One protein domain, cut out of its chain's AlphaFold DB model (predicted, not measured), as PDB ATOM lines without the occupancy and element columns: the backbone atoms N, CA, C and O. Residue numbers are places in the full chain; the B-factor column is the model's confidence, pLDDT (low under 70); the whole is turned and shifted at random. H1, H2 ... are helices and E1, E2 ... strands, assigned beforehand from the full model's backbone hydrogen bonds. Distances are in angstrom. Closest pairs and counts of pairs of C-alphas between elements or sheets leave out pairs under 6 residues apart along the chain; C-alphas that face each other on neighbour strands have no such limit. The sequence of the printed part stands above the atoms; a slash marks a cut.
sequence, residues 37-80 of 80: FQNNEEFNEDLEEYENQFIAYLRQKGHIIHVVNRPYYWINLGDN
ATOM      1  N   PHE A  37      21.005 -18.853  10.788       92.75
ATOM      2  CA  PHE A  37      21.092 -17.867  11.862       92.75
ATOM      3  C   PHE A  37      20.992 -18.526  13.247       92.75
ATOM      4  O   PHE A  37      21.886 -18.352  14.073       92.75
ATOM      5  N   GLN A  38      19.970 -19.358  13.470       90.31
ATOM      6  CA  GLN A  38      19.750 -20.038  14.752       90.31
ATOM      7  C   GLN A  38      20.881 -21.012  15.132       90.31
ATOM      8  O   GLN A  38      21.101 -21.265  16.315       90.31
ATOM      9  N   ASN A  39      21.595 -21.574  14.152       89.50
ATOM     10  CA  ASN A  39      22.686 -22.521  14.398       89.50
ATOM     11  C   ASN A  39      24.054 -21.860  14.632       89.50
ATOM     12  O   ASN A  39      24.942 -22.507  15.193       89.50
ATOM     13  N   ASN A  40      24.260 -20.621  14.173       81.88
ATOM     14  CA  ASN A  40      25.570 -19.960  14.213       81.88
ATOM     15  C   ASN A  40      25.651 -18.791  15.206       81.88
ATOM     16  O   ASN A  40      26.763 -18.394  15.552       81.88
ATOM     17  N   GLU A  41      24.521 -18.257  15.669       72.56
ATOM     18  CA  GLU A  41      24.467 -17.088  16.553       72.56
ATOM     19  C   GLU A  41      23.756 -17.431  17.873       72.56
ATOM     20  O   GLU A  41      22.727 -18.107  17.883       72.56
ATOM     21  N   GLU A  42      24.281 -16.942  19.002       75.25
ATOM     22  CA  GLU A  42      23.487 -16.867  20.233       75.25
ATOM     23  C   GLU A  42      22.473 -15.734  20.059       75.25
ATOM     24  O   GLU A  42      22.844 -14.563  19.979       75.25
ATOM     25  N   PHE A  43      21.191 -16.084  19.984       75.25
ATOM     26  CA  PHE A  43      20.111 -15.115  19.852       75.25
ATOM     27  C   PHE A  43      19.392 -14.892  21.181       75.25
ATOM     28  O   PHE A  43      19.384 -15.745  22.072       75.25
ATOM     29  N   ASN A  44      18.786 -13.716  21.318       76.81
ATOM     30  CA  ASN A  44      17.950 -13.413  22.472       76.81
ATOM     31  C   ASN A  44      16.592 -14.126  22.335       76.81
ATOM     32  O   ASN A  44      16.018 -14.163  21.252       76.81
ATOM     33  N   GLU A  45      16.076 -14.686  23.432       76.69
ATOM     34  CA  GLU A  45      14.742 -15.309  23.470       76.69
ATOM     35  C   GLU A  45      13.606 -14.273  23.404       76.69
ATOM     36  O   GLU A  45      12.454 -14.631  23.151       76.69
ATOM     37  N   ASP A  46      13.912 -12.992  23.632       84.62
ATOM     38  CA  ASP A  46      12.987 -11.900  23.354       84.62
ATOM     39  C   ASP A  46      12.741 -11.780  21.842       84.62
ATOM     40  O   ASP A  46      13.671 -11.573  21.063       84.62
ATOM     41  N   LEU A  47      11.475 -11.912  21.435       80.06
ATOM     42  CA  LEU A  47      11.070 -11.972  20.030       80.06
ATOM     43  C   LEU A  47      11.492 -10.727  19.237       80.06
ATOM     44  O   LEU A  47      11.922 -10.843  18.093       80.06
ATOM     45  N   GLU A  48      11.387  -9.538  19.833       77.75
ATOM     46  CA  GLU A  48      11.779  -8.302  19.154       77.75
ATOM     47  C   GLU A  48      13.287  -8.283  18.892       77.75
ATOM     48  O   GLU A  48      13.732  -7.950  17.789       77.75
ATOM     49  N   GLU A  49      14.080  -8.641  19.899       81.25
ATOM     50  CA  GLU A  49      15.529  -8.688  19.751       81.25
ATOM     51  C   GLU A  49      15.952  -9.792  18.770       81.25
ATOM     52  O   GLU A  49      16.822  -9.554  17.932       81.25
ATOM     53  N   TYR A  50      15.283 -10.948  18.787       85.88
ATOM     54  CA  TYR A  50      15.467 -12.012  17.798       85.88
ATOM     55  C   TYR A  50      15.249 -11.505  16.367       85.88
ATOM     56  O   TYR A  50      16.118 -11.661  15.507       85.88
ATOM     57  N   GLU A  51      14.115 -10.853  16.101       84.19
ATOM     58  CA  GLU A  51      13.788 -10.336  14.770       84.19
ATOM     59  C   GLU A  51      14.775  -9.250  14.321       84.19
ATOM     60  O   GLU A  51      15.201  -9.223  13.163       84.19
ATOM     61  N   ASN A  52      15.204  -8.384  15.244       83.12
ATOM     62  CA  ASN A  52      16.227  -7.374  14.988       83.12
ATOM     63  C   ASN A  52      17.575  -8.005  14.606       83.12
ATOM     64  O   ASN A  52      18.197  -7.583  13.623       83.12
ATOM     65  N   GLN A  53      18.013  -9.023  15.350       87.12
ATOM     66  CA  GLN A  53      19.248  -9.757  15.083       87.12
ATOM     67  C   GLN A  53      19.172 -10.509  13.753       87.12
ATOM     68  O   GLN A  53      20.098 -10.422  12.941       87.12
ATOM     69  N   PHE A  54      18.042 -11.156  13.466       89.56
ATOM     70  CA  PHE A  54      17.840 -11.862  12.208       89.56
ATOM     71  C   PHE A  54      17.856 -10.903  11.009       89.56
ATOM     72  O   PHE A  54      18.575 -11.126  10.034       89.56
ATOM     73  N   ILE A  55      17.164  -9.761  11.090       89.00
ATOM     74  CA  ILE A  55      17.203  -8.718  10.051       89.00
ATOM     75  C   ILE A  55      18.632  -8.196   9.831       89.00
ATOM     76  O   ILE A  55      19.037  -7.961   8.685       89.00
ATOM     77  N   ALA A  56      19.406  -8.004  10.903       87.56
ATOM     78  CA  ALA A  56      20.803  -7.589  10.806       87.56
ATOM     79  C   ALA A  56      21.660  -8.654  10.103       87.56
ATOM     80  O   ALA A  56      22.415  -8.319   9.186       87.56
ATOM     81  N   TYR A  57      21.485  -9.925  10.460       91.94
ATOM     82  CA  TYR A  57      22.132 -11.061   9.807       91.94
ATOM     83  C   TYR A  57      21.811 -11.114   8.299       91.94
ATOM     84  O   TYR A  57      22.722 -11.189   7.469       91.94
ATOM     85  N   LEU A  58      20.541 -10.948   7.904       91.75
ATOM     86  CA  LEU A  58      20.138 -10.925   6.490       91.75
ATOM     87  C   LEU A  58      20.825  -9.793   5.706       91.75
ATOM     88  O   LEU A  58      21.252  -9.984   4.563       91.75
ATOM     89  N   ARG A  59      20.987  -8.616   6.323       90.38
ATOM     90  CA  ARG A  59      21.724  -7.489   5.726       90.38
ATOM     91  C   ARG A  59      23.212  -7.792   5.573       90.38
ATOM     92  O   ARG A  59      23.787  -7.449   4.542       90.38
ATOM     93  N   GLN A  60      23.834  -8.449   6.552       90.75
ATOM     94  CA  GLN A  60      25.245  -8.850   6.473       90.75
ATOM     95  C   GLN A  60      25.504  -9.843   5.331       90.75
ATOM     96  O   GLN A  60      26.553  -9.780   4.691       90.75
ATOM     97  N   LYS A  61      24.533 -10.707   5.011       90.75
ATOM     98  CA  LYS A  61      24.578 -11.606   3.841       90.75
ATOM     99  C   LYS A  61      24.323 -10.892   2.503       90.75
ATOM    100  O   LYS A  61      24.402 -11.521   1.451       90.75
ATOM    101  N   GLY A  62      24.068  -9.581   2.519       89.75
ATOM    102  CA  GLY A  62      23.928  -8.752   1.321       89.75
ATOM    103  C   GLY A  62      22.514  -8.693   0.742       89.75
ATOM    104  O   GLY A  62      22.349  -8.273  -0.405       89.75
ATOM    105  N   HIS A  63      21.495  -9.095   1.506       90.06
ATOM    106  CA  HIS A  63      20.104  -9.006   1.065       90.06
ATOM    107  C   HIS A  63      19.522  -7.603   1.260       90.06
ATOM    108  O   HIS A  63      19.905  -6.848   2.159       90.06
ATOM    109  N   ILE A  64      18.567  -7.253   0.400       87.31
ATOM    110  CA  ILE A  64      17.857  -5.976   0.467       87.31
ATOM    111  C   ILE A  64      16.687  -6.151   1.427       87.31
ATOM    112  O   ILE A  64      15.771  -6.907   1.132       87.31
ATOM    113  N   ILE A  65      16.708  -5.432   2.550       87.81
ATOM    114  CA  ILE A  65      15.730  -5.579   3.633       87.81
ATOM    115  C   ILE A  65      15.038  -4.247   3.924       87.81
ATOM    116  O   ILE A  65      15.667  -3.309   4.427       87.81
ATOM    117  N   HIS A  66      13.729  -4.195   3.683       86.94
ATOM    118  CA  HIS A  66      12.860  -3.090   4.076       86.94
ATOM    119  C   HIS A  66      11.845  -3.564   5.110       86.94
ATOM    120  O   HIS A  66      11.085  -4.487   4.849       86.94
ATOM    121  N   VAL A  67      11.806  -2.909   6.267       85.44
ATOM    122  CA  VAL A  67      10.754  -3.131   7.264       85.44
ATOM    123  C   VAL A  67       9.712  -2.034   7.096       85.44
ATOM    124  O   VAL A  67      10.031  -0.848   7.206       85.44
ATOM    125  N   VAL A  68       8.479  -2.420   6.794       85.69
ATOM    126  CA  VAL A  68       7.345  -1.517   6.579       85.69
ATOM    127  C   VAL A  68       6.455  -1.532   7.816       85.69
ATOM    128  O   VAL A  68       6.218  -2.590   8.392       85.69
ATOM    129  N   ASN A  69       5.961  -0.353   8.215       82.62
ATOM    130  CA  ASN A  69       5.145  -0.150   9.422       82.62
ATOM    131  C   ASN A  69       5.820  -0.625  10.720       82.62
ATOM    132  O   ASN A  69       5.165  -1.134  11.624       82.62
ATOM    133  N   ARG A  70       7.138  -0.419  10.824       73.62
ATOM    134  CA  ARG A  70       7.904  -0.715  12.037       73.62
ATOM    135  C   ARG A  70       7.286   0.006  13.250       73.62
ATOM    136  O   ARG A  70       7.215   1.240  13.216       73.62
ATOM    137  N   PRO A  71       6.862  -0.706  14.308       68.31
ATOM    138  CA  PRO A  71       6.365  -0.061  15.513       68.31
ATOM    139  C   PRO A  71       7.452   0.815  16.138       68.31
ATOM    140  O   PRO A  71       8.629   0.465  16.127       68.31
ATOM    141  N   TYR A  72       7.068   1.963  16.695       63.72
ATOM    142  CA  TYR A  72       8.021   2.952  17.217       63.72
ATOM    143  C   TYR A  72       8.845   2.453  18.417       63.72
ATOM    144  O   TYR A  72       9.844   3.078  18.764       63.72
ATOM    145  N   TYR A  73       8.403   1.376  19.073       65.31
ATOM    146  CA  TYR A  73       9.095   0.754  20.200       65.31
ATOM    147  C   TYR A  73      10.147  -0.276  19.770       65.31
ATOM    148  O   TYR A  73      10.994  -0.589  20.596       65.31
ATOM    149  N   TRP A  74      10.153  -0.725  18.504       66.69
ATOM    150  CA  TRP A  74      11.215  -1.586  17.985       66.69
ATOM    151  C   TRP A  74      12.539  -0.827  17.916       66.69
ATOM    152  O   TRP A  74      12.690   0.080  17.087       66.69
ATOM    153  N   ILE A  75      13.488  -1.197  18.782       54.53
ATOM    154  CA  ILE A  75      14.777  -0.517  18.996       54.53
ATOM    155  C   ILE A  75      15.425  -0.090  17.669       54.53
ATOM    156  O   ILE A  75      15.495  -0.834  16.690       54.53
ATOM    157  N   ASN A  76      15.868   1.164  17.598       52.75
ATOM    158  CA  ASN A  76      16.433   1.792  16.403       52.75
ATOM    159  C   ASN A  76      17.681   1.019  15.914       52.75
ATOM    160  O   ASN A  76      18.735   1.093  16.535       52.75
ATOM    161  N   LEU A  77      17.592   0.319  14.775       48.75
ATOM    162  CA  LEU A  77      18.694  -0.451  14.157       48.75
ATOM    163  C   LEU A  77      19.767   0.447  13.493       48.75
ATOM    164  O   LEU A  77      20.335   0.081  12.462       48.75
ATOM    165  N   GLY A  78      19.981   1.660  14.002       41.62
ATOM    166  CA  GLY A  78      20.750   2.697  13.310       41.62
ATOM    167  C   GLY A  78      21.611   3.603  14.181       41.62
ATOM    168  O   GLY A  78      22.436   4.319  13.619       41.62
ATOM    169  N   ASP A  79      21.478   3.557  15.505       32.47
ATOM    170  CA  ASP A  79      22.390   4.285  16.385       32.47
ATOM    171  C   ASP A  79      23.455   3.301  16.883       32.47
ATOM    172  O   ASP A  79      23.195   2.471  17.752       32.47
ATOM    173  N   ASN A  80      24.625   3.356  16.234       41.31
ATOM    174  CA  ASN A  80      25.869   2.754  16.728       41.31
ATOM    175  C   ASN A  80      26.227   3.279  18.122       41.31
ATOM    176  O   ASN A  80      26.087   4.509  18.334       41.31
TER     177      ASN A  80
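This is residues 37 to 80 of the 80 residues of an uncharacterized protein of Paenibacillus alvei (strain ATCC 6344 / DSM 29 / NBRC 3343 / NCIMB 9371 / NCTC 6352) (UniProt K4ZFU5). One helix, H2, stands in the middle; the short helix H1 is beside it on one side, and on the other side the chain slants away from the end of H2 as the lone strand E1. After E1 comes a tail with no named element, residues 69 to 80, which folds over near residue 73 and then swings off to its end at residue 80, its C-alphas 8 to 15 A from the mean of all C-alphas. The printed part has 44 residues, with two named helices and one named strand in the order H1, H2, E1, and E1 pairs with no named strand. The class is mostly helix; the whole is only just compact, close to loose, with a radius of gyration of the C-alphas of 10.9 A and spans of 29 by 25 by 20 A.

Find C-alpha 37 at (21.092, -17.867, 11.862), where H1 begins; it runs over residues 37 to 40. Go on to C-alpha 47 at (11.070, -11.972, 20.030); from there H2, residues 47 to 60, runs 19.9 A to C-alpha 60. Then look for E1, residues 65 to 68, which covers 9.8 A and ends at C-alpha 68, (7.345, -1.517, 6.579).

Start from H2, where every O i to N i+4 pair is within hydrogen-bond range; H1 is too short for such a pair. H1 and H2 are close but not clearly touching, and their closest C-alphas are those of Phe 37 and Phe 54, 6.8 A apart. Beyond the tight link after H2, the closest C-alphas of H2 and E1 are those of Arg 59 and Ile 65, 6.6 A apart. H1 and E1 are apart.

Look at the C-alphas of Asn 39 and Tyr 72, the two farthest apart, at 29.5 A. The printed part has no cut and ends at residue 80, the chain's last. The link from H1 to H2 is short, and no link is long. In the B-factor column the mean pLDDT of the printed part is 77.8, and residues 71 to 80 are under 70.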